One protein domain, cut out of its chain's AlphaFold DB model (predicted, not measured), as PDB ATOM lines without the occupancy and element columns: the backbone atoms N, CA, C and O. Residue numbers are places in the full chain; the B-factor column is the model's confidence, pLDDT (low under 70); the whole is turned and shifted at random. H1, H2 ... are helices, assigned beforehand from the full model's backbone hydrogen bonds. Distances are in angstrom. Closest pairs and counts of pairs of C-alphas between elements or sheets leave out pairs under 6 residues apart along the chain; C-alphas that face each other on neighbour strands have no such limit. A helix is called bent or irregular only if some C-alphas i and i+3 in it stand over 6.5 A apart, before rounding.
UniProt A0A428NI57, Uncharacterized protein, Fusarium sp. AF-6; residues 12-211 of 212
ATOM      1  N   ILE A  12     -28.405   7.488  47.565       87.06
ATOM      2  CA  ILE A  12     -27.442   7.194  46.493       87.06
ATOM      3  C   ILE A  12     -26.039   6.872  47.030       87.06
ATOM      4  O   ILE A  12     -25.534   5.796  46.695       87.06
ATOM      5  N   PRO A  13     -25.399   7.709  47.873       84.31
ATOM      6  CA  PRO A  13     -24.062   7.397  48.378       84.31
ATOM      7  C   PRO A  13     -24.026   6.098  49.191       84.31
ATOM      8  O   PRO A  13     -23.057   5.346  49.096       84.31
ATOM      9  N   VAL A  14     -25.088   5.793  49.945       86.38
ATOM     10  CA  VAL A  14     -25.177   4.551  50.733       86.38
ATOM     11  C   VAL A  14     -25.207   3.333  49.824       86.38
ATOM     12  O   VAL A  14     -24.568   2.326  50.111       86.38
ATOM     13  N   ILE A  15     -25.892   3.427  48.691       86.81
ATOM     14  CA  ILE A  15     -25.992   2.311  47.752       86.81
ATOM     15  C   ILE A  15     -24.685   2.118  46.997       86.81
ATOM     16  O   ILE A  15     -24.241   0.980  46.842       86.81
ATOM     17  N   GLY A  16     -24.026   3.210  46.604       85.69
ATOM     18  CA  GLY A  16     -22.669   3.151  46.065       85.69
ATOM     19  C   GLY A  16     -21.713   2.449  47.036       85.69
ATOM     20  O   GLY A  16     -20.990   1.532  46.639       85.69
ATOM     21  N   ALA A  17     -21.778   2.802  48.324       84.94
ATOM     22  CA  ALA A  17     -20.990   2.160  49.373       84.94
ATOM     23  C   ALA A  17     -21.349   0.675  49.558       84.94
ATOM     24  O   ALA A  17     -20.457  -0.167  49.541       84.94
ATOM     25  N   ALA A  18     -22.636   0.326  49.645       87.06
ATOM     26  CA  ALA A  18     -23.105  -1.056  49.778       87.06
ATOM     27  C   ALA A  18     -22.625  -1.944  48.620       87.06
ATOM     28  O   ALA A  18     -22.179  -3.077  48.819       87.06
ATOM     29  N   ILE A  19     -22.662  -1.410  47.399       87.06
ATOM     30  CA  ILE A  19     -22.145  -2.079  46.213       87.06
ATOM     31  C   ILE A  19     -20.623  -2.298  46.317       87.06
ATOM     32  O   ILE A  19     -20.140  -3.383  45.982       87.06
ATOM     33  N   ALA A  20     -19.866  -1.296  46.769       85.69
ATOM     34  CA  ALA A  20     -18.424  -1.424  46.965       85.69
ATOM     35  C   ALA A  20     -18.086  -2.463  48.051       85.69
ATOM     36  O   ALA A  20     -17.234  -3.324  47.820       85.69
ATOM     37  N   THR A  21     -18.800  -2.448  49.182       87.25
ATOM     38  CA  THR A  21     -18.666  -3.443  50.258       87.25
ATOM     39  C   THR A  21     -18.935  -4.852  49.737       87.25
ATOM     40  O   THR A  21     -18.152  -5.762  50.005       87.25
ATOM     41  N   TYR A  22     -19.985  -5.048  48.932       87.19
ATOM     42  CA  TYR A  22     -20.254  -6.356  48.338       87.19
ATOM     43  C   TYR A  22     -19.123  -6.830  47.417       87.19
ATOM     44  O   TYR A  22     -18.713  -7.982  47.502       87.19
ATOM     45  N   ARG A  23     -18.567  -5.961  46.563       85.38
ATOM     46  CA  ARG A  23     -17.440  -6.344  45.690       85.38
ATOM     47  C   ARG A  23     -16.223  -6.805  46.496       85.38
ATOM     48  O   ARG A  23     -15.562  -7.770  46.114       85.38
ATOM     49  N   GLN A  24     -15.949  -6.145  47.621       84.44
ATOM     50  CA  GLN A  24     -14.901  -6.580  48.545       84.44
ATOM     51  C   GLN A  24     -15.233  -7.947  49.158       84.44
ATOM     52  O   GLN A  24     -14.375  -8.830  49.180       84.44
ATOM     53  N   LEU A  25     -16.477  -8.150  49.595       84.38
ATOM     54  CA  LEU A  25     -16.958  -9.428  50.122       84.38
ATOM     55  C   LEU A  25     -16.838 -10.569  49.114       84.38
ATOM     56  O   LEU A  25     -16.278 -11.604  49.455       84.38
ATOM     57  N   ASP A  26     -17.308 -10.375  47.884       84.00
ATOM     58  CA  ASP A  26     -17.251 -11.375  46.814       84.00
ATOM     59  C   ASP A  26     -15.805 -11.800  46.523       84.00
ATOM     60  O   ASP A  26     -15.492 -12.991  46.478       84.00
ATOM     61  N   SER A  27     -14.883 -10.833  46.424       80.62
ATOM     62  CA  SER A  27     -13.461 -11.134  46.217       80.62
ATOM     63  C   SER A  27     -12.868 -12.001  47.334       80.62
ATOM     64  O   SER A  27     -12.084 -12.907  47.055       80.62
ATOM     65  N   ARG A  28     -13.290 -11.781  48.586       76.19
ATOM     66  CA  ARG A  28     -12.836 -12.555  49.747       76.19
ATOM     67  C   ARG A  28     -13.505 -13.920  49.810       76.19
ATOM     68  O   ARG A  28     -12.827 -14.920  50.009       76.19
ATOM     69  N   LEU A  29     -14.814 -13.995  49.588       77.31
ATOM     70  CA  LEU A  29     -15.559 -15.255  49.573       77.31
ATOM     71  C   LEU A  29     -15.029 -16.226  48.511       77.31
ATOM     72  O   LEU A  29     -14.977 -17.428  48.764       77.31
ATOM     73  N   LYS A  30     -14.533 -15.724  47.373       74.31
ATOM     74  CA  LYS A  30     -13.842 -16.548  46.368       74.31
ATOM     75  C   LYS A  30     -12.595 -17.251  46.910       74.31
ATOM     76  O   LYS A  30     -12.358 -18.397  46.540       74.31
ATOM     77  N   VAL A  31     -11.836 -16.610  47.801       67.62
ATOM     78  CA  VAL A  31     -10.687 -17.236  48.484       67.62
ATOM     79  C   VAL A  31     -11.169 -18.377  49.384       67.62
ATOM     80  O   VAL A  31     -10.601 -19.466  49.398       67.62
ATOM     81  N   PHE A  32     -12.288 -18.161  50.072       64.69
ATOM     82  CA  PHE A  32     -12.866 -19.088  51.040       64.69
ATOM     83  C   PHE A  32     -13.601 -20.294  50.435       64.69
ATOM     84  O   PHE A  32     -13.632 -21.362  51.053       64.69
ATOM     85  N   ASN A  33     -14.158 -20.164  49.228       65.00
ATOM     86  CA  ASN A  33     -14.928 -21.229  48.569       65.00
ATOM     87  C   ASN A  33     -14.118 -22.513  48.330       65.00
ATOM     88  O   ASN A  33     -14.688 -23.602  48.316       65.00
ATOM     89  N   ASN A  34     -12.790 -22.421  48.237       64.50
ATOM     90  CA  ASN A  34     -11.920 -23.591  48.082       64.50
ATOM     91  C   ASN A  34     -11.755 -24.407  49.377       64.50
ATOM     92  O   ASN A  34     -11.159 -25.487  49.368       64.50
ATOM     93  N   HIS A  35     -12.258 -23.903  50.510       61.62
ATOM     94  CA  HIS A  35     -11.955 -24.449  51.828       61.62
ATOM     95  C   HIS A  35     -13.160 -25.043  52.564       61.62
ATOM     96  O   HIS A  35     -12.928 -25.844  53.468       61.62
ATOM     97  N   SER A  36     -14.413 -24.732  52.205       67.50
ATOM     98  CA  SER A  36     -15.595 -25.281  52.894       67.50
ATOM     99  C   SER A  36     -16.877 -25.217  52.057       67.50
ATOM    100  O   SER A  36     -17.218 -24.166  51.520       67.50
ATOM    101  N   GLU A  37     -17.657 -26.307  52.041       74.69
ATOM    102  CA  GLU A  37     -19.003 -26.321  51.443       74.69
ATOM    103  C   GLU A  37     -19.971 -25.342  52.120       74.69
ATOM    104  O   GLU A  37     -20.871 -24.809  51.473       74.69
ATOM    105  N   ALA A  38     -19.815 -25.104  53.427       70.19
ATOM    106  CA  ALA A  38     -20.675 -24.172  54.151       70.19
ATOM    107  C   ALA A  38     -20.483 -22.740  53.631       70.19
ATOM    108  O   ALA A  38     -21.460 -22.029  53.404       70.19
ATOM    109  N   LEU A  39     -19.233 -22.356  53.353       71.94
ATOM    110  CA  LEU A  39     -18.903 -21.054  52.774       71.94
ATOM    111  C   LEU A  39     -19.403 -20.919  51.345       71.94
ATOM    112  O   LEU A  39     -19.962 -19.883  51.015       71.94
ATOM    113  N   ASP A  40     -19.282 -21.969  50.536       77.81
ATOM    114  CA  ASP A  40     -19.815 -21.964  49.172       77.81
ATOM    115  C   ASP A  40     -21.340 -21.749  49.159       77.81
ATOM    116  O   ASP A  40     -21.860 -20.920  48.406       77.81
ATOM    117  N   ARG A  41     -22.077 -22.416  50.057       81.19
ATOM    118  CA  ARG A  41     -23.527 -22.195  50.210       81.19
ATOM    119  C   ARG A  41     -23.842 -20.762  50.641       81.19
ATOM    120  O   ARG A  41     -24.771 -20.156  50.104       81.19
ATOM    121  N   MET A  42     -23.071 -20.215  51.575       79.00
ATOM    122  CA  MET A  42     -23.257 -18.846  52.060       79.00
ATOM    123  C   MET A  42     -22.911 -17.809  50.991       79.00
ATOM    124  O   MET A  42     -23.679 -16.869  50.807       79.00
ATOM    125  N   ALA A  43     -21.833 -18.009  50.232       80.94
ATOM    126  CA  ALA A  43     -21.441 -17.155  49.117       80.94
ATOM    127  C   ALA A  43     -22.531 -17.122  48.039       80.94
ATOM    128  O   ALA A  43     -22.963 -16.047  47.634       80.94
ATOM    129  N   LYS A  44     -23.069 -18.289  47.657       85.62
ATOM    130  CA  LYS A  44     -24.209 -18.385  46.729       85.62
ATOM    131  C   LYS A  44     -25.454 -17.675  47.257       85.62
ATOM    132  O   LYS A  44     -26.208 -17.086  46.488       85.62
ATOM    133  N   SER A  45     -25.709 -17.763  48.559       85.44
ATOM    134  CA  SER A  45     -26.862 -17.118  49.187       85.44
ATOM    135  C   SER A  45     -26.703 -15.594  49.240       85.44
ATOM    136  O   SER A  45     -27.641 -14.869  48.908       85.44
ATOM    137  N   LEU A  46     -25.503 -15.107  49.572       85.06
ATOM    138  CA  LEU A  46     -25.169 -13.686  49.558       85.06
ATOM    139  C   LEU A  46     -25.237 -13.111  48.137       85.06
ATOM    140  O   LEU A  46     -25.785 -12.028  47.955       85.06
ATOM    141  N   ASP A  47     -24.764 -13.848  47.131       87.62
ATOM    142  CA  ASP A  47     -24.818 -13.435  45.723       87.62
ATOM    143  C   ASP A  47     -26.253 -13.296  45.201       87.62
ATOM    144  O   ASP A  47     -26.597 -12.315  44.535       87.62
ATOM    145  N   ARG A  48     -27.148 -14.207  45.605       88.38
ATOM    146  CA  ARG A  48     -28.589 -14.072  45.332       88.38
ATOM    147  C   ARG A  48     -29.179 -12.828  45.990       88.38
ATOM    148  O   ARG A  48     -29.888 -12.072  45.327       88.38
ATOM    149  N   ASN A  49     -28.884 -12.610  47.272       87.62
ATOM    150  CA  ASN A  49     -29.366 -11.438  48.004       87.62
ATOM    151  C   ASN A  49     -28.835 -10.139  47.375       87.62
ATOM    152  O   ASN A  49     -29.582  -9.180  47.203       87.62
ATOM    153  N   TYR A  50     -27.575 -10.112  46.949       88.06
ATOM    154  CA  TYR A  50     -26.996  -8.953  46.281       88.06
ATOM    155  C   TYR A  50     -27.581  -8.706  44.888       88.06
ATOM    156  O   TYR A  50     -27.881  -7.566  44.536       88.06
ATOM    157  N   THR A  51     -27.809  -9.760  44.108       89.19
ATOM    158  CA  THR A  51     -28.499  -9.648  42.818       89.19
ATOM    159  C   THR A  51     -29.898  -9.059  43.009       89.19
ATOM    160  O   THR A  51     -30.303  -8.158  42.275       89.19
ATOM    161  N   MET A  52     -30.621  -9.511  44.038       89.00
ATOM    162  CA  MET A  52     -31.928  -8.961  44.396       89.00
ATOM    163  C   MET A  52     -31.828  -7.489  44.819       89.00
ATOM    164  O   MET A  52     -32.599  -6.668  44.329       89.00
ATOM    165  N   PHE A  53     -30.841  -7.130  45.645       88.88
ATOM    166  CA  PHE A  53     -30.562  -5.742  46.021       88.88
ATOM    167  C   PHE A  53     -30.337  -4.844  44.804       88.88
ATOM    168  O   PHE A  53     -30.958  -3.787  44.694       88.88
ATOM    169  N   GLN A  54     -29.485  -5.273  43.872       88.75
ATOM    170  CA  GLN A  54     -29.219  -4.539  42.641       88.75
ATOM    171  C   GLN A  54     -30.503  -4.335  41.835       88.75
ATOM    172  O   GLN A  54     -30.815  -3.208  41.453       88.75
ATOM    173  N   LEU A  55     -31.267  -5.404  41.595       89.00
ATOM    174  CA  LEU A  55     -32.517  -5.333  40.841       89.00
ATOM    175  C   LEU A  55     -33.516  -4.362  41.479       89.00
ATOM    176  O   LEU A  55     -34.014  -3.472  40.788       89.00
ATOM    177  N   GLU A  56     -33.765  -4.493  42.781       88.19
ATOM    178  CA  GLU A  56     -34.708  -3.640  43.507       88.19
ATOM    179  C   GLU A  56     -34.249  -2.182  43.533       88.19
ATOM    180  O   GLU A  56     -35.035  -1.271  43.262       88.19
ATOM    181  N   PHE A  57     -32.958  -1.935  43.745       87.12
ATOM    182  CA  PHE A  57     -32.418  -0.586  43.673       87.12
ATOM    183  C   PHE A  57     -32.574   0.033  42.281       87.12
ATOM    184  O   PHE A  57     -33.001   1.181  42.156       87.12
ATOM    185  N   TYR A  58     -32.272  -0.709  41.217       86.44
ATOM    186  CA  TYR A  58     -32.431  -0.186  39.862       86.44
ATOM    187  C   TYR A  58     -33.891   0.115  39.529       86.44
ATOM    188  O   TYR A  58     -34.157   1.056  38.780       86.44
ATOM    189  N   GLN A  59     -34.838  -0.626  40.106       87.00
ATOM    190  CA  GLN A  59     -36.255  -0.285  40.011       87.00
ATOM    191  C   GLN A  59     -36.594   0.977  40.815       87.00
ATOM    192  O   GLN A  59     -37.327   1.831  40.321       87.00
ATOM    193  N   LEU A  60     -36.019   1.162  42.005       86.19
ATOM    194  CA  LEU A  60     -36.184   2.392  42.788       86.19
ATOM    195  C   LEU A  60     -35.619   3.623  42.072       86.19
ATOM    196  O   LEU A  60     -36.232   4.690  42.106       86.19
ATOM    197  N   LEU A  61     -34.499   3.486  41.360       86.81
ATOM    198  CA  LEU A  61     -33.940   4.581  40.570       86.81
ATOM    199  C   LEU A  61     -34.889   5.060  39.466       86.81
ATOM    200  O   LEU A  61     -34.876   6.245  39.141       86.81
ATOM    201  N   ARG A  62     -35.758   4.201  38.922       88.75
ATOM    202  CA  ARG A  62     -36.719   4.598  37.871       88.75
ATOM    203  C   ARG A  62     -37.734   5.639  38.326       88.75
ATOM    204  O   ARG A  62     -38.326   6.315  37.490       88.75
ATOM    205  N   PHE A  63     -37.923   5.813  39.632       83.62
ATOM    206  CA  PHE A  63     -38.767   6.885  40.163       83.62
ATOM    207  C   PHE A  63     -38.133   8.274  39.997       83.62
ATOM    208  O   PHE A  63     -38.843   9.278  40.066       83.62
ATOM    209  N   ALA A  64     -36.817   8.344  39.780       84.62
ATOM    210  CA  ALA A  64     -36.060   9.590  39.732       84.62
ATOM    211  C   ALA A  64     -35.227   9.766  38.448       84.62
ATOM    212  O   ALA A  64     -34.945  10.901  38.059       84.62
ATOM    213  N   PHE A  65     -34.850   8.684  37.764       86.75
ATOM    214  CA  PHE A  65     -33.874   8.691  36.673       86.75
ATOM    215  C   PHE A  65     -34.389   8.001  35.410       86.75
ATOM    216  O   PHE A  65     -35.239   7.115  35.461       86.75
ATOM    217  N   SER A  66     -33.851   8.420  34.262       87.19
ATOM    218  CA  SER A  66     -34.100   7.779  32.971       87.19
ATOM    219  C   SER A  66     -33.375   6.429  32.885       87.19
ATOM    220  O   SER A  66     -32.344   6.228  33.532       87.19
ATOM    221  N   ASP A  67     -33.863   5.506  32.048       85.81
ATOM    222  CA  ASP A  67     -33.208   4.201  31.869       85.81
ATOM    223  C   ASP A  67     -31.749   4.347  31.397       85.81
ATOM    224  O   ASP A  67     -30.905   3.542  31.777       85.81
ATOM    225  N   ARG A  68     -31.413   5.398  30.631       86.12
ATOM    226  CA  ARG A  68     -30.031   5.674  30.195       86.12
ATOM    227  C   ARG A  68     -29.108   5.963  31.375       86.12
ATOM    228  O   ARG A  68     -28.055   5.342  31.492       86.12
ATOM    229  N   THR A  69     -29.525   6.856  32.267       86.12
ATOM    230  CA  THR A  69     -28.782   7.208  33.484       86.12
ATOM    231  C   THR A  69     -28.611   5.987  34.389       86.12
ATOM    232  O   THR A  69     -27.515   5.720  34.874       86.12
ATOM    233  N   ILE A  70     -29.658   5.169  34.527       87.81
ATOM    234  CA  ILE A  70     -29.598   3.918  35.296       87.81
ATOM    235  C   ILE A  70     -28.606   2.928  34.672       87.81
ATOM    236  O   ILE A  70     -27.861   2.274  35.400       87.81
ATOM    237  N   GLN A  71     -28.561   2.816  33.340       87.44
ATOM    238  CA  GLN A  71     -27.570   1.974  32.666       87.44
ATOM    239  C   GLN A  71     -26.141   2.473  32.896       87.44
ATOM    240  O   GLN A  71     -25.274   1.654  33.181       87.44
ATOM    241  N   ARG A  72     -25.896   3.791  32.886       86.25
ATOM    242  CA  ARG A  72     -24.575   4.335  33.254       86.25
ATOM    243  C   ARG A  72     -24.190   3.964  34.684       86.25
ATOM    244  O   ARG A  72     -23.110   3.423  34.893       86.25
ATOM    245  N   MET A  73     -25.107   4.148  35.638       85.19
ATOM    246  CA  MET A  73     -24.888   3.795  37.047       85.19
ATOM    247  C   MET A  73     -24.644   2.294  37.268       85.19
ATOM    248  O   MET A  73     -23.962   1.919  38.222       85.19
ATOM    249  N   LYS A  74     -25.199   1.430  36.407       85.56
ATOM    250  CA  LYS A  74     -24.947  -0.020  36.398       85.56
ATOM    251  C   LYS A  74     -23.534  -0.356  35.943       85.56
ATOM    252  O   LYS A  74     -22.875  -1.190  36.562       85.56
ATOM    253  N   THR A  75     -23.102   0.246  34.840       84.62
ATOM    254  CA  THR A  75     -21.851  -0.121  34.166       84.62
ATOM    255  C   THR A  75     -20.629   0.541  34.783       84.62
ATOM    256  O   THR A  75     -19.573  -0.084  34.843       84.62
ATOM    257  N   ASP A  76     -20.763   1.780  35.255       82.38
ATOM    258  CA  ASP A  76     -19.649   2.583  35.750       82.38
ATOM    259  C   ASP A  76     -19.945   3.138  37.150       82.38
ATOM    260  O   ASP A  76     -20.890   3.890  37.361       82.38
ATOM    261  N   GLN A  77     -19.108   2.772  38.124       78.12
ATOM    262  CA  GLN A  77     -19.168   3.315  39.490       78.12
ATOM    263  C   GLN A  77     -18.416   4.635  39.645       78.12
ATOM    264  O   GLN A  77     -18.598   5.337  40.636       78.12
ATOM    265  N   GLY A  78     -17.565   4.973  38.679       80.94
ATOM    266  CA  GLY A  78     -16.869   6.245  38.602       80.94
ATOM    267  C   GLY A  78     -17.674   7.335  37.898       80.94
ATOM    268  O   GLY A  78     -17.138   8.438  37.733       80.94
ATOM    269  N   CYS A  79     -18.916   7.057  37.490       81.06
ATOM    270  CA  CYS A  79     -19.743   8.008  36.765       81.06
ATOM    271  C   CYS A  79     -20.194   9.173  37.662       81.06
ATOM    272  O   CYS A  79     -20.144   9.114  38.897       81.06
ATOM    273  N   LYS A  80     -20.614  10.270  37.031       82.12
ATOM    274  CA  LYS A  80     -20.969  11.513  37.732       82.12
ATOM    275  C   LYS A  80     -22.157  11.330  38.666       82.12
ATOM    276  O   LYS A  80     -22.167  11.908  39.738       82.12
ATOM    277  N   GLU A  81     -23.091  10.454  38.320       83.38
ATOM    278  CA  GLU A  81     -24.252  10.095  39.134       83.38
ATOM    279  C   GLU A  81     -23.867   9.583  40.533       83.38
ATOM    280  O   GLU A  81     -24.576   9.840  41.506       83.38
ATOM    281  N   TRP A  82     -22.735   8.877  40.640       81.50
ATOM    282  CA  TRP A  82     -22.191   8.403  41.913       81.50
ATOM    283  C   TRP A  82     -21.283   9.433  42.592       81.50
ATOM    284  O   TRP A  82     -21.180   9.439  43.815       81.50
ATOM    285  N   LYS A  83     -20.614  10.306  41.829       79.12
ATOM    286  CA  LYS A  83     -19.668  11.304  42.364       79.12
ATOM    287  C   LYS A  83     -20.347  12.595  42.824       79.12
ATOM    288  O   LYS A  83     -20.026  13.115  43.886       79.12
ATOM    289  N   GLU A  84     -21.316  13.088  42.067       80.88
ATOM    290  CA  GLU A  84     -22.096  14.299  42.342       80.88
ATOM    291  C   GLU A  84     -23.326  13.969  43.202       80.88
ATOM    292  O   GLU A  84     -24.461  14.337  42.890       80.88
ATOM    293  N   CYS A  85     -23.094  13.242  44.300       76.44
ATOM    294  CA  CYS A  85     -24.144  12.671  45.144       76.44
ATOM    295  C   CYS A  85     -25.229  13.682  45.530       76.44
ATOM    296  O   CYS A  85     -26.397  13.326  45.531       76.44
ATOM    297  N   GLU A  86     -24.895  14.941  45.820       80.19
ATOM    298  CA  GLU A  86     -25.873  15.941  46.274       80.19
ATOM    299  C   GLU A  86     -26.971  16.244  45.241       80.19
ATOM    300  O   GLU A  86     -28.158  16.301  45.583       80.19
ATOM    301  N   VAL A  87     -26.597  16.399  43.965       80.62
ATOM    302  CA  VAL A  87     -27.527  16.738  42.873       80.62
ATOM    303  C   VAL A  87     -28.469  15.568  42.601       80.62
ATOM    304  O   VAL A  87     -29.694  15.732  42.509       80.62
ATOM    305  N   TYR A  88     -27.901  14.368  42.509       83.25
ATOM    306  CA  TYR A  88     -28.650  13.149  42.238       83.25
ATOM    307  C   TYR A  88     -29.490  12.732  43.453       83.25
ATOM    308  O   TYR A  88     -30.624  12.279  43.290       83.25
ATOM    309  N   GLU A  89     -29.034  13.004  44.673       87.44
ATOM    310  CA  GLU A  89     -29.804  12.759  45.890       87.44
ATOM    311  C   GLU A  89     -31.030  13.671  45.988       87.44
ATOM    312  O   GLU A  89     -32.130  13.214  46.306       87.44
ATOM    313  N   ALA A  90     -30.888  14.960  45.661       85.25
ATOM    314  CA  ALA A  90     -32.023  15.880  45.612       85.25
ATOM    315  C   ALA A  90     -33.071  15.440  44.573       85.25
ATOM    316  O   ALA A  90     -34.278  15.643  44.755       85.25
ATOM    317  N   ARG A  91     -32.630  14.814  43.477       84.81
ATOM    318  CA  ARG A  91     -33.510  14.207  42.469       84.81
ATOM    319  C   ARG A  91     -34.178  12.936  42.996       84.81
ATOM    320  O   ARG A  91     -35.394  12.814  42.858       84.81
ATOM    321  N   MET A  92     -33.439  12.069  43.684       86.19
ATOM    322  CA  MET A  92     -33.985  10.876  44.339       86.19
ATOM    323  C   MET A  92     -35.045  11.237  45.386       86.19
ATOM    324  O   MET A  92     -36.132  10.663  45.406       86.19
ATOM    325  N   ARG A  93     -34.783  12.263  46.201       87.81
ATOM    326  CA  ARG A  93     -35.725  12.784  47.200       87.81
ATOM    327  C   ARG A  93     -37.016  13.299  46.579       87.81
ATOM    328  O   ARG A  93     -38.091  13.030  47.108       87.81
ATOM    329  N   ARG A  94     -36.928  13.993  45.439       84.94
ATOM    330  CA  ARG A  94     -38.112  14.433  44.684       84.94
ATOM    331  C   ARG A  94     -38.876  13.260  44.067       84.94
ATOM    332  O   ARG A  94     -40.098  13.255  44.141       84.94
ATOM    333  N   GLY A  95     -38.175  12.279  43.498       82.19
ATOM    334  CA  GLY A  95     -38.794  11.108  42.865       82.19
ATOM    335  C   GLY A  95     -39.498  10.177  43.856       82.19
ATOM    336  O   GLY A  95     -40.599   9.702  43.584       82.19
ATOM    337  N   LEU A  96     -38.892   9.949  45.025       82.81
ATOM    338  CA  LEU A  96     -39.458   9.096  46.075       82.81
ATOM    339  C   LEU A  96     -40.486   9.821  46.961       82.81
ATOM    340  O   LEU A  96     -41.311   9.166  47.601       82.81
ATOM    341  N   GLY A  97     -40.441  11.154  47.023       86.06
ATOM    342  CA  GLY A  97     -41.380  11.970  47.791       86.06
ATOM    343  C   GLY A  97     -41.478  11.535  49.257       86.06
ATOM    344  O   GLY A  97     -40.469  11.373  49.944       86.06
ATOM    345  N   GLY A  98     -42.704  11.314  49.743       83.69
ATOM    346  CA  GLY A  98     -42.965  10.909  51.130       83.69
ATOM    347  C   GLY A  98     -42.342   9.566  51.535       83.69
ATOM    348  O   GLY A  98     -42.065   9.352  52.713       83.69
ATOM    349  N   SER A  99     -42.050   8.685  50.575       85.69
ATOM    350  CA  SER A  99     -41.435   7.375  50.829       85.69
ATOM    351  C   SER A  99     -39.909   7.434  50.943       85.69
ATOM    352  O   SER A  99     -39.289   6.437  51.314       85.69
ATOM    353  N   TYR A 100     -39.291   8.592  50.676       86.88
ATOM    354  CA  TYR A 100     -37.838   8.769  50.724       86.88
ATOM    355  C   TYR A 100     -37.236   8.359  52.073       86.88
ATOM    356  O   TYR A 100     -36.239   7.645  52.109       86.88
ATOM    357  N   LYS A 101     -37.847   8.780  53.188       88.12
ATOM    358  CA  LYS A 101     -37.323   8.488  54.531       88.12
ATOM    359  C   LYS A 101     -37.317   6.986  54.816       88.12
ATOM    360  O   LYS A 101     -36.316   6.469  55.295       88.12
ATOM    361  N   SER A 102     -38.407   6.294  54.487       87.38
ATOM    362  CA  SER A 102     -38.515   4.841  54.649       87.38
ATOM    363  C   SER A 102     -37.527   4.099  53.751       87.38
ATOM    364  O   SER A 102     -36.863   3.179  54.212       87.38
ATOM    365  N   CYS A 103     -37.373   4.540  52.498       88.00
ATOM    366  CA  CYS A 103     -36.386   3.974  51.580       88.00
ATOM    367  C   CYS A 103     -34.960   4.157  52.109       88.00
ATOM    368  O   CYS A 103     -34.171   3.220  52.053       88.00
ATOM    369  N   LYS A 104     -34.638   5.342  52.641       89.44
ATOM    370  CA  LYS A 104     -33.324   5.621  53.224       89.44
ATOM    371  C   LYS A 104     -33.020   4.682  54.388       89.44
ATOM    372  O   LYS A 104     -31.960   4.079  54.385       89.44
ATOM    373  N   ILE A 105     -33.958   4.524  55.323       89.88
ATOM    374  CA  ILE A 105     -33.782   3.634  56.482       89.88
ATOM    375  C   ILE A 105     -33.480   2.202  56.025       89.88
ATOM    376  O   ILE A 105     -32.483   1.633  56.447       89.88
ATOM    377  N   LEU A 106     -34.276   1.653  55.102       89.75
ATOM    378  CA  LEU A 106     -34.063   0.287  54.608       89.75
ATOM    379  C   LEU A 106     -32.708   0.119  53.913       89.75
ATOM    380  O   LEU A 106     -32.030  -0.888  54.086       89.75
ATOM    381  N   VAL A 107     -32.305   1.111  53.125       88.62
ATOM    382  CA  VAL A 107     -31.021   1.108  52.420       88.62
ATOM    383  C   VAL A 107     -29.841   1.221  53.395       88.62
ATOM    384  O   VAL A 107     -28.854   0.502  53.226       88.62
ATOM    385  N   ASP A 108     -29.953   2.059  54.427       89.44
ATOM    386  CA  ASP A 108     -28.969   2.172  55.511       89.44
ATOM    387  C   ASP A 108     -28.854   0.851  56.293       89.44
ATOM    388  O   ASP A 108     -27.746   0.384  56.572       89.44
ATOM    389  N   ASP A 109     -29.980   0.197  56.585       89.94
ATOM    390  CA  ASP A 109     -30.011  -1.099  57.270       89.94
ATOM    391  C   ASP A 109     -29.368  -2.209  56.425       89.94
ATOM    392  O   ASP A 109     -28.609  -3.030  56.950       89.94
ATOM    393  N   ILE A 110     -29.607  -2.217  55.107       89.06
ATOM    394  CA  ILE A 110     -28.968  -3.148  54.162       89.06
ATOM    395  C   ILE A 110     -27.453  -2.924  54.127       89.06
ATOM    396  O   ILE A 110     -26.685  -3.883  54.237       89.06
ATOM    397  N   ALA A 111     -27.010  -1.670  54.005       88.56
ATOM    398  CA  ALA A 111     -25.588  -1.334  54.013       88.56
ATOM    399  C   ALA A 111     -24.924  -1.747  55.337       88.56
ATOM    400  O   ALA A 111     -23.838  -2.326  55.336       88.56
ATOM    401  N   THR A 112     -25.613  -1.537  56.460       90.06
ATOM    402  CA  THR A 112     -25.158  -1.957  57.791       90.06
ATOM    403  C   THR A 112     -25.039  -3.477  57.899       90.06
ATOM    404  O   THR A 112     -24.045  -3.980  58.431       90.06
ATOM    405  N   ALA A 113     -26.003  -4.232  57.364       88.62
ATOM    406  CA  ALA A 113     -25.942  -5.691  57.326       88.62
ATOM    407  C   ALA A 113     -24.759  -6.190  56.479       88.62
ATOM    408  O   ALA A 113     -24.029  -7.084  56.913       88.62
ATOM    409  N   LEU A 114     -24.510  -5.577  55.315       87.88
ATOM    410  CA  LEU A 114     -23.359  -5.899  54.466       87.88
ATOM    411  C   LEU A 114     -22.025  -5.573  55.150       87.88
ATOM    412  O   LEU A 114     -21.111  -6.397  55.122       87.88
ATOM    413  N   ASN A 115     -21.916  -4.420  55.814       88.06
ATOM    414  CA  ASN A 115     -20.719  -4.058  56.575       88.06
ATOM    415  C   ASN A 115     -20.485  -5.026  57.744       88.06
ATOM    416  O   ASN A 115     -19.373  -5.515  57.916       88.06
ATOM    417  N   SER A 116     -21.541  -5.402  58.473       87.62
ATOM    418  CA  SER A 116     -21.458  -6.399  59.552       87.62
ATOM    419  C   SER A 116     -20.987  -7.764  59.035       87.62
ATOM    420  O   SER A 116     -20.212  -8.458  59.696       87.62
ATOM    421  N   PHE A 117     -21.442  -8.157  57.840       86.38
ATOM    422  CA  PHE A 117     -20.975  -9.371  57.174       86.38
ATOM    423  C   PHE A 117     -19.479  -9.264  56.845       86.38
ATOM    424  O   PHE A 117     -18.716 -10.186  57.132       86.38
ATOM    425  N   ALA A 118     -19.044  -8.126  56.295       85.12
ATOM    426  CA  ALA A 118     -17.646  -7.863  55.963       85.12
ATOM    427  C   ALA A 118     -16.733  -7.872  57.187       85.12
ATOM    428  O   ALA A 118     -15.686  -8.511  57.150       85.12
ATOM    429  N   GLU A 119     -17.127  -7.241  58.287       86.56
ATOM    430  CA  GLU A 119     -16.353  -7.231  59.530       86.56
ATOM    431  C   GLU A 119     -16.167  -8.637  60.118       86.56
ATOM    432  O   GLU A 119     -15.049  -9.021  60.484       86.56
ATOM    433  N   LYS A 120     -17.235  -9.444  60.149       83.31
ATOM    434  CA  LYS A 120     -17.152 -10.839  60.611       83.31
ATOM    435  C   LYS A 120     -16.305 -11.712  59.690       83.31
ATOM    436  O   LYS A 120     -15.597 -12.590  60.168       83.31
ATOM    437  N   LEU A 121     -16.352 -11.477  58.382       79.19
ATOM    438  CA  LEU A 121     -15.493 -12.199  57.448       79.19
ATOM    439  C   LEU A 121     -14.020 -11.784  57.618       79.19
ATOM    440  O   LEU A 121     -13.130 -12.627  57.581       79.19
ATOM    441  N   ASN A 122     -13.748 -10.499  57.858       78.44
ATOM    442  CA  ASN A 122     -12.383  -9.982  58.002       78.44
ATOM    443  C   ASN A 122     -11.696 -10.476  59.268       78.44
ATOM    444  O   ASN A 122     -10.493 -10.713  59.249       78.44
ATOM    445  N   THR A 123     -12.447 -10.674  60.349       76.38
ATOM    446  CA  THR A 123     -11.909 -11.295  61.567       76.38
ATOM    447  C   THR A 123     -11.480 -12.749  61.335       76.38
ATOM    448  O   THR A 123     -10.529 -13.196  61.971       76.38
ATOM    449  N   CYS A 124     -12.081 -13.471  60.378       69.50
ATOM    450  CA  CYS A 124     -11.569 -14.777  59.941       69.50
ATOM    451  C   CYS A 124     -10.235 -14.663  59.195       69.50
ATOM    452  O   CYS A 124      -9.321 -15.431  59.491       69.50
ATOM    453  N   VAL A 125     -10.144 -13.729  58.236       67.31
ATOM    454  CA  VAL A 125      -8.958 -13.533  57.375       67.31
ATOM    455  C   VAL A 125      -7.759 -13.042  58.187       67.31
ATOM    456  O   VAL A 125      -6.661 -13.554  58.031       67.31
ATOM    457  N   ALA A 126      -7.953 -12.075  59.089       65.00
ATOM    458  CA  ALA A 126      -6.856 -11.518  59.884       65.00
ATOM    459  C   ALA A 126      -6.173 -12.590  60.751       65.00
ATOM    460  O   ALA A 126      -4.952 -12.605  60.890       65.00
ATOM    461  N   GLY A 127      -6.953 -13.533  61.281       61.44
ATOM    462  CA  GLY A 127      -6.388 -14.674  61.986       61.44
ATOM    463  C   GLY A 127      -5.662 -15.664  61.063       61.44
ATOM    464  O   GLY A 127      -4.768 -16.361  61.523       61.44
ATOM    465  N   GLU A 128      -6.019 -15.748  59.777       63.38
ATOM    466  CA  GLU A 128      -5.302 -16.567  58.786       63.38
ATOM    467  C   GLU A 128      -3.888 -16.040  58.537       63.38
ATOM    468  O   GLU A 128      -2.942 -16.822  58.516       63.38
ATOM    469  N   GLU A 129      -3.736 -14.719  58.392       61.88
ATOM    470  CA  GLU A 129      -2.434 -14.073  58.187       61.88
ATOM    471  C   GLU A 129      -1.510 -14.269  59.403       61.88
ATOM    472  O   GLU A 129      -0.324 -14.564  59.240       61.88
ATOM    473  N   GLU A 130      -2.048 -14.189  60.628       61.25
ATOM    474  CA  GLU A 130      -1.289 -14.478  61.853       61.25
ATOM    475  C   GLU A 130      -0.883 -15.955  61.975       61.25
ATOM    476  O   GLU A 130       0.247 -16.252  62.380       61.25
ATOM    477  N   ASP A 131      -1.781 -16.877  61.616       57.69
ATOM    478  CA  ASP A 131      -1.536 -18.319  61.702       57.69
ATOM    479  C   ASP A 131      -0.587 -18.799  60.591       57.69
ATOM    480  O   ASP A 131       0.292 -19.628  60.839       57.69
ATOM    481  N   SER A 132      -0.690 -18.235  59.383       59.50
ATOM    482  CA  SER A 132       0.216 -18.502  58.257       59.50
ATOM    483  C   SER A 132       1.657 -18.085  58.550       59.50
ATOM    484  O   SER A 132       2.581 -18.694  58.019       59.50
ATOM    485  N   ASN A 133       1.865 -17.069  59.390       61.69
ATOM    486  CA  ASN A 133       3.205 -16.616  59.767       61.69
ATOM    487  C   ASN A 133       3.863 -17.503  60.843       61.69
ATOM    488  O   ASN A 133       5.053 -17.347  61.119       61.69
ATOM    489  N   LYS A 134       3.105 -18.410  61.478       60.66
ATOM    490  CA  LYS A 134       3.558 -19.215  62.630       60.66
ATOM    491  C   LYS A 134       3.404 -20.729  62.450       60.66
ATOM    492  O   LYS A 134       4.007 -21.478  63.216       60.66
ATOM    493  N   GLY A 135       2.607 -21.192  61.485       62.12
ATOM    494  CA  GLY A 135       2.217 -22.596  61.342       62.12
ATOM    495  C   GLY A 135       2.386 -23.175  59.936       62.12
ATOM    496  O   GLY A 135       2.619 -22.474  58.958       62.12
ATOM    497  N   SER A 136       2.253 -24.502  59.841       77.12
ATOM    498  CA  SER A 136       2.152 -25.226  58.566       77.12
ATOM    499  C   SER A 136       0.871 -24.835  57.821       77.12
ATOM    500  O   SER A 136      -0.186 -24.715  58.438       77.12
ATOM    501  N   GLU A 137       0.940 -24.739  56.490       73.81
ATOM    502  CA  GLU A 137      -0.190 -24.421  55.600       73.81
ATOM    503  C   GLU A 137      -1.440 -25.289  55.872       73.81
ATOM    504  O   GLU A 137      -2.578 -24.822  55.792       73.81
ATOM    505  N   THR A 138      -1.243 -26.553  56.256       73.25
ATOM    506  CA  THR A 138      -2.330 -27.480  56.611       73.25
ATOM    507  C   THR A 138      -3.042 -27.069  57.902       73.25
ATOM    508  O   THR A 138      -4.266 -27.171  57.993       73.25
ATOM    509  N   MET A 139      -2.289 -26.577  58.891       71.62
ATOM    510  CA  MET A 139      -2.829 -26.095  60.164       71.62
ATOM    511  C   MET A 139      -3.593 -24.786  59.961       71.62
ATOM    512  O   MET A 139      -4.701 -24.645  60.470       71.62
ATOM    513  N   THR A 140      -3.058 -23.878  59.142       71.38
ATOM    514  CA  THR A 140      -3.725 -22.626  58.767       71.38
ATOM    515  C   THR A 140      -5.079 -22.900  58.108       71.38
ATOM    516  O   THR A 140      -6.098 -22.378  58.553       71.38
ATOM    517  N   LYS A 141      -5.135 -23.821  57.133       71.19
ATOM    518  CA  LYS A 141      -6.395 -24.237  56.483       71.19
ATOM    519  C   LYS A 141      -7.391 -24.870  57.460       71.19
ATOM    520  O   LYS A 141      -8.598 -24.656  57.334       71.19
ATOM    521  N   PHE A 142      -6.915 -25.655  58.426       71.88
ATOM    522  CA  PHE A 142      -7.771 -26.261  59.447       71.88
ATOM    523  C   PHE A 142      -8.348 -25.212  60.409       71.88
ATOM    524  O   PHE A 142      -9.560 -25.182  60.623       71.88
ATOM    525  N   LEU A 143      -7.511 -24.311  60.927       73.75
ATOM    526  CA  LEU A 143      -7.935 -23.218  61.806       73.75
ATOM    527  C   LEU A 143      -8.934 -22.292  61.107       73.75
ATOM    528  O   LEU A 143      -9.950 -21.928  61.702       73.75
ATOM    529  N   LEU A 144      -8.710 -22.002  59.822       73.81
ATOM    530  CA  LEU A 144      -9.645 -21.256  58.984       73.81
ATOM    531  C   LEU A 144     -11.017 -21.939  58.922       73.81
ATOM    532  O   LEU A 144     -12.039 -21.309  59.196       73.81
ATOM    533  N   ARG A 145     -11.049 -23.248  58.628       73.25
ATOM    534  CA  ARG A 145     -12.287 -24.048  58.600       73.25
ATOM    535  C   ARG A 145     -13.006 -24.035  59.946       73.25
ATOM    536  O   ARG A 145     -14.228 -23.881  59.976       73.25
ATOM    537  N   CYS A 146     -12.276 -24.166  61.053       73.31
ATOM    538  CA  CYS A 146     -12.852 -24.106  62.396       73.31
ATOM    539  C   CYS A 146     -13.460 -22.731  62.698       73.31
ATOM    540  O   CYS A 146     -14.622 -22.666  63.099       73.31
ATOM    541  N   ARG A 147     -12.727 -21.635  62.452       76.88
ATOM    542  CA  ARG A 147     -13.225 -20.263  62.670       76.88
ATOM    543  C   ARG A 147     -14.476 -19.977  61.852       76.88
ATOM    544  O   ARG A 147     -15.465 -19.482  62.384       76.88
ATOM    545  N   VAL A 148     -14.457 -20.363  60.580       72.69
ATOM    546  CA  VAL A 148     -15.615 -20.263  59.692       72.69
ATOM    547  C   VAL A 148     -16.804 -21.037  60.248       72.69
ATOM    548  O   VAL A 148     -17.907 -20.506  60.281       72.69
ATOM    549  N   THR A 149     -16.600 -22.278  60.689       75.44
ATOM    550  CA  THR A 149     -17.694 -23.121  61.196       75.44
ATOM    551  C   THR A 149     -18.311 -22.520  62.461       75.44
ATOM    552  O   THR A 149     -19.529 -22.527  62.612       75.44
ATOM    553  N   LEU A 150     -17.490 -21.930  63.335       78.75
ATOM    554  CA  LEU A 150     -17.950 -21.219  64.530       78.75
ATOM    555  C   LEU A 150     -18.719 -19.931  64.198       78.75
ATOM    556  O   LEU A 150     -19.635 -19.556  64.928       78.75
ATOM    557  N   LEU A 151     -18.372 -19.259  63.098       78.00
ATOM    558  CA  LEU A 151     -19.012 -18.015  62.659       78.00
ATOM    559  C   LEU A 151     -20.184 -18.225  61.697       78.00
ATOM    560  O   LEU A 151     -20.985 -17.304  61.518       78.00
ATOM    561  N   ALA A 152     -20.331 -19.422  61.126       79.06
ATOM    562  CA  ALA A 152     -21.399 -19.767  60.195       79.06
ATOM    563  C   ALA A 152     -22.805 -19.413  60.720       79.06
ATOM    564  O   ALA A 152     -23.547 -18.783  59.968       79.06
ATOM    565  N   PRO A 153     -23.178 -19.677  61.993       83.25
ATOM    566  CA  PRO A 153     -24.495 -19.294  62.509       83.25
ATOM    567  C   PRO A 153     -24.712 -17.775  62.516       83.25
ATOM    568  O   PRO A 153     -25.795 -17.288  62.197       83.25
ATOM    569  N   ALA A 154     -23.671 -17.011  62.859       85.12
ATOM    570  CA  ALA A 154     -23.749 -15.556  62.924       85.12
ATOM    571  C   ALA A 154     -23.845 -14.930  61.526       85.12
ATOM    572  O   ALA A 154     -24.594 -13.978  61.322       85.12
ATOM    573  N   LEU A 155     -23.094 -15.463  60.566       83.06
ATOM    574  CA  LEU A 155     -23.149 -15.024  59.176       83.06
ATOM    575  C   LEU A 155     -24.478 -15.416  58.510       83.06
ATOM    576  O   LEU A 155     -25.037 -14.608  57.772       83.06
ATOM    577  N   GLU A 156     -25.023 -16.598  58.812       85.75
ATOM    578  CA  GLU A 156     -26.348 -17.010  58.332       85.75
ATOM    579  C   GLU A 156     -27.449 -16.095  58.885       85.75
ATOM    580  O   GLU A 156     -28.321 -15.670  58.133       85.75
ATOM    581  N   SER A 157     -27.364 -15.700  60.162       88.56
ATOM    582  CA  SER A 157     -28.286 -14.727  60.768       88.56
ATOM    583  C   SER A 157     -28.215 -13.342  60.110       88.56
ATOM    584  O   SER A 157     -29.244 -12.699  59.898       88.56
ATOM    585  N   ILE A 158     -27.021 -12.870  59.736       87.44
ATOM    586  CA  ILE A 158     -26.894 -11.615  58.977       87.44
ATOM    587  C   ILE A 158     -27.510 -11.775  57.587       87.44
ATOM    588  O   ILE A 158     -28.196 -10.878  57.102       87.44
ATOM    589  N   ASN A 159     -27.291 -12.920  56.950       86.88
ATOM    590  CA  ASN A 159     -27.784 -13.193  55.611       86.88
ATOM    591  C   ASN A 159     -29.317 -13.366  55.562       86.88
ATOM    592  O   ASN A 159     -29.954 -12.952  54.588       86.88
ATOM    593  N   SER A 160     -29.930 -13.925  56.612       89.00
ATOM    594  CA  SER A 160     -31.389 -13.969  56.759       89.00
ATOM    595  C   SER A 160     -31.961 -12.569  56.962       89.00
ATOM    596  O   SER A 160     -32.886 -12.190  56.248       89.00
ATOM    597  N   ARG A 161     -31.342 -11.758  57.832       90.44
ATOM    598  CA  ARG A 161     -31.727 -10.354  58.032       90.44
ATOM    599  C   ARG A 161     -31.610  -9.539  56.743       90.44
ATOM    600  O   ARG A 161     -32.490  -8.744  56.437       90.44
ATOM    601  N   LEU A 162     -30.553  -9.750  55.958       89.69
ATOM    602  CA  LEU A 162     -30.392  -9.101  54.656       89.69
ATOM    603  C   LEU A 162     -31.555  -9.452  53.717       89.69
ATOM    604  O   LEU A 162     -32.089  -8.573  53.049       89.69
ATOM    605  N   ARG A 163     -31.980 -10.719  53.691       91.00
ATOM    606  CA  ARG A 163     -33.125 -11.160  52.885       91.00
ATOM    607  C   ARG A 163     -34.436 -10.506  53.329       91.00
ATOM    608  O   ARG A 163     -35.203 -10.085  52.471       91.00
ATOM    609  N   GLU A 164     -34.677 -10.407  54.634       92.38
ATOM    610  CA  GLU A 164     -35.857  -9.729  55.195       92.38
ATOM    611  C   GLU A 164     -35.889  -8.251  54.788       92.38
ATOM    612  O   GLU A 164     -36.873  -7.788  54.215       92.38
ATOM    613  N   LEU A 165     -34.771  -7.537  54.948       90.75
ATOM    614  CA  LEU A 165     -34.658  -6.132  54.541       90.75
ATOM    615  C   LEU A 165     -34.908  -5.930  53.036       90.75
ATOM    616  O   LEU A 165     -35.496  -4.931  52.624       90.75
ATOM    617  N   LEU A 166     -34.489  -6.883  52.199       90.62
ATOM    618  CA  LEU A 166     -34.750  -6.848  50.759       90.62
ATOM    619  C   LEU A 166     -36.220  -7.108  50.415       90.62
ATOM    620  O   LEU A 166     -36.753  -6.486  49.491       90.62
ATOM    621  N   GLN A 167     -36.895  -7.981  51.160       92.50
ATOM    622  CA  GLN A 167     -38.341  -8.177  51.034       92.50
ATOM    623  C   GLN A 167     -39.115  -6.926  51.460       92.50
ATOM    624  O   GLN A 167     -40.071  -6.537  50.783       92.50
ATOM    625  N   ASP A 168     -38.670  -6.245  52.514       91.19
ATOM    626  CA  ASP A 168     -39.252  -4.976  52.953       91.19
ATOM    627  C   ASP A 168     -39.062  -3.875  51.905       91.19
ATOM    628  O   ASP A 168     -40.003  -3.130  51.606       91.19
ATOM    629  N   LEU A 169     -37.880  -3.804  51.284       89.19
ATOM    630  CA  LEU A 169     -37.595  -2.862  50.200       89.19
ATOM    631  C   LEU A 169     -38.482  -3.120  48.974       89.19
ATOM    632  O   LEU A 169     -39.056  -2.181  48.418       89.19
ATOM    633  N   THR A 170     -38.648  -4.393  48.605       91.31
ATOM    634  CA  THR A 170     -39.545  -4.825  47.520       91.31
ATOM    635  C   THR A 170     -40.987  -4.414  47.823       91.31
ATOM    636  O   THR A 170     -41.647  -3.763  47.013       91.31
ATOM    637  N   SER A 171     -41.454  -4.702  49.039       91.19
ATOM    638  CA  SER A 171     -42.801  -4.355  49.499       91.19
ATOM    639  C   SER A 171     -43.036  -2.843  49.509       91.19
ATOM    640  O   SER A 171     -44.125  -2.371  49.170       91.19
ATOM    641  N   LEU A 172     -42.026  -2.054  49.896       88.50
ATOM    642  CA  LEU A 172     -42.089  -0.596  49.844       88.50
ATOM    643  C   LEU A 172     -42.232  -0.111  48.397       88.50
ATOM    644  O   LEU A 172     -43.120   0.700  48.122       88.50
ATOM    645  N   ARG A 173     -41.416  -0.630  47.471       89.56
ATOM    646  CA  ARG A 173     -41.509  -0.296  46.045       89.56
ATOM    647  C   ARG A 173     -42.894  -0.616  45.486       89.56
ATOM    648  O   ARG A 173     -43.494   0.235  44.833       89.56
ATOM    649  N   GLU A 174     -43.421  -1.805  45.754       89.50
ATOM    650  CA  GLU A 174     -44.741  -2.217  45.263       89.50
ATOM    651  C   GLU A 174     -45.854  -1.292  45.768       89.50
ATOM    652  O   GLU A 174     -46.709  -0.866  44.987       89.50
ATOM    653  N   LYS A 175     -45.804  -0.891  47.046       86.75
ATOM    654  CA  LYS A 175     -46.722   0.113  47.609       86.75
ATOM    655  C   LYS A 175     -46.589   1.460  46.895       86.75
ATOM    656  O   LYS A 175     -47.602   2.080  46.575       86.75
ATOM    657  N   MET A 176     -45.367   1.904  46.598       85.06
ATOM    658  CA  MET A 176     -45.130   3.139  45.843       85.06
ATOM    659  C   MET A 176     -45.686   3.063  44.413       85.06
ATOM    660  O   MET A 176     -46.285   4.023  43.922       85.06
ATOM    661  N   GLU A 177     -45.534   1.923  43.738       84.38
ATOM    662  CA  GLU A 177     -46.115   1.695  42.414       84.38
ATOM    663  C   GLU A 177     -47.643   1.647  42.452       84.38
ATOM    664  O   GLU A 177     -48.291   2.209  41.567       84.38
ATOM    665  N   ALA A 178     -48.233   1.014  43.464       84.19
ATOM    666  CA  ALA A 178     -49.680   0.969  43.639       84.19
ATOM    667  C   ALA A 178     -50.259   2.376  43.850       84.19
ATOM    668  O   ALA A 178     -51.189   2.767  43.145       84.19
ATOM    669  N   LEU A 179     -49.646   3.179  44.730       78.00
ATOM    670  CA  LEU A 179     -50.036   4.576  44.955       78.00
ATOM    671  C   LEU A 179     -49.931   5.416  43.678       78.00
ATOM    672  O   LEU A 179     -50.801   6.235  43.391       78.00
ATOM    673  N   SER A 180     -48.901   5.174  42.868       70.19
ATOM    674  CA  SER A 180     -48.738   5.883  41.599       70.19
ATOM    675  C   SER A 180     -49.762   5.509  40.526       70.19
ATOM    676  O   SER A 180     -50.071   6.333  39.669       70.19
ATOM    677  N   ARG A 181     -50.282   4.275  40.564       69.81
ATOM    678  CA  ARG A 181     -51.322   3.788  39.648       69.81
ATOM    679  C   ARG A 181     -52.720   4.224  40.090       69.81
ATOM    680  O   ARG A 181     -53.565   4.484  39.243       69.81
ATOM    681  N   ALA A 182     -52.950   4.338  41.398       67.31
ATOM    682  CA  ALA A 182     -54.235   4.723  41.981       67.31
ATOM    683  C   ALA A 182     -54.569   6.224  41.848       67.31
ATOM    684  O   ALA A 182     -55.723   6.615  42.027       67.31
ATOM    685  N   HIS A 183     -53.597   7.081  41.516       54.75
ATOM    686  CA  HIS A 183     -53.818   8.511  41.273       54.75
ATOM    687  C   HIS A 183     -53.548   8.890  39.803       54.75
ATOM    688  O   HIS A 183     -52.391   9.102  39.433       54.75
ATOM    689  N   PRO A 184     -54.591   9.063  38.958       48.12
ATOM    690  CA  PRO A 184     -54.442   9.462  37.550       48.12
ATOM    691  C   PRO A 184     -53.790  10.844  37.365       48.12
ATOM    692  O   PRO A 184     -53.116  11.090  36.367       48.12
ATOM    693  N   SER A 185     -53.910  11.734  38.354       49.44
ATOM    694  CA  SER A 185     -53.211  13.027  38.421       49.44
ATOM    695  C   SER A 185     -51.705  12.894  38.721       49.44
ATOM    696  O   SER A 185     -50.924  13.785  38.386       49.44
ATOM    697  N   GLY A 186     -51.265  11.757  39.272       45.50
ATOM    698  CA  GLY A 186     -49.855  11.410  39.473       45.50
ATOM    699  C   GLY A 186     -49.155  10.925  38.199       45.50
ATOM    700  O   GLY A 186     -47.941  11.069  38.082       45.50
ATOM    701  N   GLY A 187     -49.904  10.422  37.211       46.44
ATOM    702  CA  GLY A 187     -49.378  10.081  35.885       46.44
ATOM    703  C   GLY A 187     -48.841  11.309  35.147       46.44
ATOM    704  O   GLY A 187     -47.751  11.259  34.588       46.44
ATOM    705  N   ALA A 188     -49.539  12.445  35.244       45.91
ATOM    706  CA  ALA A 188     -49.063  13.723  34.719       45.91
ATOM    707  C   ALA A 188     -47.815  14.221  35.464       45.91
ATOM    708  O   ALA A 188     -46.864  14.647  34.824       45.91
ATOM    709  N   LEU A 189     -47.756  14.099  36.796       50.81
ATOM    710  CA  LEU A 189     -46.559  14.452  37.576       50.81
ATOM    711  C   LEU A 189     -45.376  13.508  37.317       50.81
ATOM    712  O   LEU A 189     -44.234  13.954  37.350       50.81
ATOM    713  N   ARG A 190     -45.623  12.231  37.010       52.03
ATOM    714  CA  ARG A 190     -44.595  11.276  36.573       52.03
ATOM    715  C   ARG A 190     -44.111  11.547  35.161       52.03
ATOM    716  O   ARG A 190     -42.911  11.502  34.944       52.03
ATOM    717  N   LEU A 191     -45.005  11.862  34.227       52.91
ATOM    718  CA  LEU A 191     -44.635  12.277  32.876       52.91
ATOM    719  C   LEU A 191     -43.893  13.612  32.905       52.91
ATOM    720  O   LEU A 191     -42.905  13.759  32.205       52.91
ATOM    721  N   LEU A 192     -44.290  14.553  33.761       53.88
ATOM    722  CA  LEU A 192     -43.558  15.801  33.975       53.88
ATOM    723  C   LEU A 192     -42.218  15.552  34.671       53.88
ATOM    724  O   LEU A 192     -41.224  16.114  34.239       53.88
ATOM    725  N   SER A 193     -42.150  14.676  35.676       56.56
ATOM    726  CA  SER A 193     -40.891  14.244  36.301       56.56
ATOM    727  C   SER A 193     -39.966  13.580  35.280       56.56
ATOM    728  O   SER A 193     -38.782  13.888  35.242       56.56
ATOM    729  N   TRP A 194     -40.511  12.742  34.397       55.81
ATOM    730  CA  TRP A 194     -39.781  12.051  33.339       55.81
ATOM    731  C   TRP A 194     -39.327  13.003  32.224       55.81
ATOM    732  O   TRP A 194     -38.168  12.976  31.828       55.81
ATOM    733  N   VAL A 195     -40.189  13.918  31.776       58.00
ATOM    734  CA  VAL A 195     -39.842  14.967  30.803       58.00
ATOM    735  C   VAL A 195     -38.802  15.919  31.393       58.00
ATOM    736  O   VAL A 195     -37.860  16.303  30.705       58.00
ATOM    737  N   VAL A 196     -38.922  16.287  32.669       61.22
ATOM    738  CA  VAL A 196     -37.919  17.093  33.380       61.22
ATOM    739  C   VAL A 196     -36.616  16.310  33.536       61.22
ATOM    740  O   VAL A 196     -35.552  16.878  33.309       61.22
ATOM    741  N   ALA A 197     -36.684  15.017  33.849       60.34
ATOM    742  CA  ALA A 197     -35.542  14.114  33.911       60.34
ATOM    743  C   ALA A 197     -34.800  14.042  32.570       60.34
ATOM    744  O   ALA A 197     -33.586  14.214  32.537       60.34
ATOM    745  N   GLU A 198     -35.520  13.853  31.465       60.91
ATOM    746  CA  GLU A 198     -34.934  13.743  30.131       60.91
ATOM    747  C   GLU A 198     -34.381  15.086  29.629       60.91
ATOM    748  O   GLU A 198     -33.327  15.145  28.995       60.91
ATOM    749  N   ARG A 199     -35.054  16.197  29.950       60.50
ATOM    750  CA  ARG A 199     -34.603  17.546  29.583       60.50
ATOM    751  C   ARG A 199     -33.388  17.982  30.402       60.50
ATOM    752  O   ARG A 199     -32.529  18.681  29.866       60.50
ATOM    753  N   PHE A 200     -33.298  17.556  31.662       64.25
ATOM    754  CA  PHE A 200     -32.123  17.761  32.507       64.25
ATOM    755  C   PHE A 200     -30.935  16.941  31.995       64.25
ATOM    756  O   PHE A 200     -29.878  17.520  31.763       64.25
ATOM    757  N   ASP A 201     -31.131  15.649  31.707       63.59
ATOM    758  CA  ASP A 201     -30.079  14.773  31.171       63.59
ATOM    759  C   ASP A 201     -29.509  15.340  29.844       63.59
ATOM    760  O   ASP A 201     -28.293  15.433  29.689       63.59
ATOM    761  N   ARG A 202     -30.361  15.863  28.942       62.03
ATOM    762  CA  ARG A 202     -29.914  16.552  27.705       62.03
ATOM    763  C   ARG A 202     -29.228  17.902  27.942       62.03
ATOM    764  O   ARG A 202     -28.438  18.341  27.107       62.03
ATOM    765  N   SER A 203     -29.573  18.610  29.016       62.06
ATOM    766  CA  SER A 203     -28.970  19.916  29.333       62.06
ATOM    767  C   SER A 203     -27.565  19.752  29.907       62.06
ATOM    768  O   SER A 203     -26.673  20.515  29.540       62.06
ATOM    769  N   VAL A 204     -27.355  18.723  30.734       60.75
ATOM    770  CA  VAL A 204     -26.027  18.336  31.230       60.75
ATOM    771  C   VAL A 204     -25.118  17.947  30.058       60.75
ATOM    772  O   VAL A 204     -24.034  18.510  29.927       60.75
ATOM    773  N   GLU A 205     -25.590  17.120  29.120       59.53
ATOM    774  CA  GLU A 205     -24.812  16.749  27.921       59.53
ATOM    775  C   GLU A 205     -24.453  17.954  27.036       59.53
ATOM    776  O   GLU A 205     -23.333  18.057  26.534       59.53
ATOM    777  N   LYS A 206     -25.376  18.913  26.862       58.44
ATOM    778  CA  LYS A 206     -25.075  20.144  26.113       58.44
ATOM    779  C   LYS A 206     -23.994  20.979  26.783       58.44
ATOM    780  O   LYS A 206     -23.155  21.515  26.073       58.44
ATOM    781  N   SER A 207     -24.007  21.073  28.112       57.88
ATOM    782  CA  SER A 207     -22.966  21.796  28.846       57.88
ATOM    783  C   SER A 207     -21.592  21.125  28.726       57.88
ATOM    784  O   SER A 207     -20.588  21.826  28.621       57.88
ATOM    785  N   GLU A 208     -21.551  19.792  28.637       52.47
ATOM    786  CA  GLU A 208     -20.324  19.012  28.429       52.47
ATOM    787  C   GLU A 208     -19.763  19.160  27.008       52.47
ATOM    788  O   GLU A 208     -18.558  19.322  26.846       52.47
ATOM    789  N   SER A 209     -20.622  19.187  25.982       53.00
ATOM    790  CA  SER A 209     -20.206  19.375  24.581       53.00
ATOM    791  C   SER A 209     -19.620  20.761  24.288       53.00
ATOM    792  O   SER A 209     -18.948  20.919  23.274       53.00
ATOM    793  N   THR A 210     -19.907  21.767  25.114       51.81
ATOM    794  CA  THR A 210     -19.332  23.121  24.998       51.81
ATOM    795  C   THR A 210     -18.086  23.337  25.856       51.81
ATOM    796  O   THR A 210     -17.457  24.385  25.733       51.81
ATOM    797  N   ALA A 211     -17.749  22.393  26.741       47.97
ATOM    798  CA  ALA A 211     -16.609  22.487  27.656       47.97
ATOM    799  C   ALA A 211     -15.421  21.584  27.261       47.97
ATOM    800  O   ALA A 211     -14.393  21.621  27.937       47.97
TER     801      ALA A 211
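AT A GLANCE: This is residues 12 to 211 of the 212 residues of an uncharacterized protein of Fusarium sp. AF-6 (UniProt A0A428NI57). A long four-helix bundle of H1, H2, H5b and H6b runs up and down, each helix or arm running against the one before it in the chain. Beyond one end the hairpin of H5b and H6a reaches on; at the other end H3, H4 and H5a gather, and H7 turns off from H6b at a corner, with residues 202 to 211 sticking out. The printed part has 200 residues with seven named helices, H1 to H7 in order, and no named strand: the class is all helix. The whole is loose and flat, with a radius of gyration of the C-alphas of 20.8 A and spans of 67 by 44 by 21 A.

HOW THE PARTS SIT: H1, residues 12 to 32, and H2, residues 37 to 61, form a helical hairpin at a shallow tilt of 19 degrees, the C-alphas of Leu 29 and Ala 43 being closest at 6.2 A. H3, residues 67 to 75, is close to H2 but not clearly touching: the closest C-alphas, of Tyr 58 and Ile 70, are 6.8 A apart. H4, residues 80 to 83, only just touches H1, with 3 pairs of C-alphas within 8 A, Gly 16 and Trp 82 closest at 6.7 A. H5, residues 85 to 132, was assigned as one helix by its hydrogen bonds but is bent, with C-alphas 95 and 98 9.3 A apart; its arms are H5a, residues 85 to 95, and H5b, residues 98 to 132, itself irregular, with C-alphas 98 and 101 7.0 A apart. With residues 107 to 121 alone, H5b touches H1 the same way at a shallow tilt of 28 degrees, closest at the C-alphas of Ala 18 and Ala 111, 4.9 A. H6, residues 137 to 182, likewise one helix by its hydrogen bonds, is bent, with C-alphas 150 and 153 7.1 A apart; its arms are H6a, residues 137 to 150, and H6b, residues 153 to 182. H5b and H6b touch, opposite ways at a shallow tilt of 20 degrees, closest at the C-alphas of Ile 110 and Leu 162, 6.1 A. H7, residues 184 to 209, and H6b only just touch, with 3 pairs of C-alphas within 8 A, and only at the corner, Ser 180 and Gly 186 closest at 6.0 A. Every O i to N i+4 pair is within hydrogen-bond range in H2, H3, H5a, H6a and H6b; H1 has 16 of 17, H5b 28 of 31 and H7 20 of 22, and H4 is too short for such a pair.

IN THESE COORDINATES: H1 begins at C-alpha 12, (-27.442, 7.194, 46.493), and measures 30.4 A; H2 measures 36.0 A. H5b, 52.7 A, ends at C-alpha 132, (0.216, -18.502, 58.257). H6b measures 43.4 A, and H7, 37.9 A, ends at C-alpha 209, (-20.206, 19.375, 24.581).

THE WHOLE: The two farthest C-alphas, of Ser 136 and Ser 185, are 70.2 A apart. The printed part has no cut, and the six links between named helices are tight. Its mean pLDDT is 77.9, with residues 31 to 36, 124 to 135 and 181 to 211 under 70.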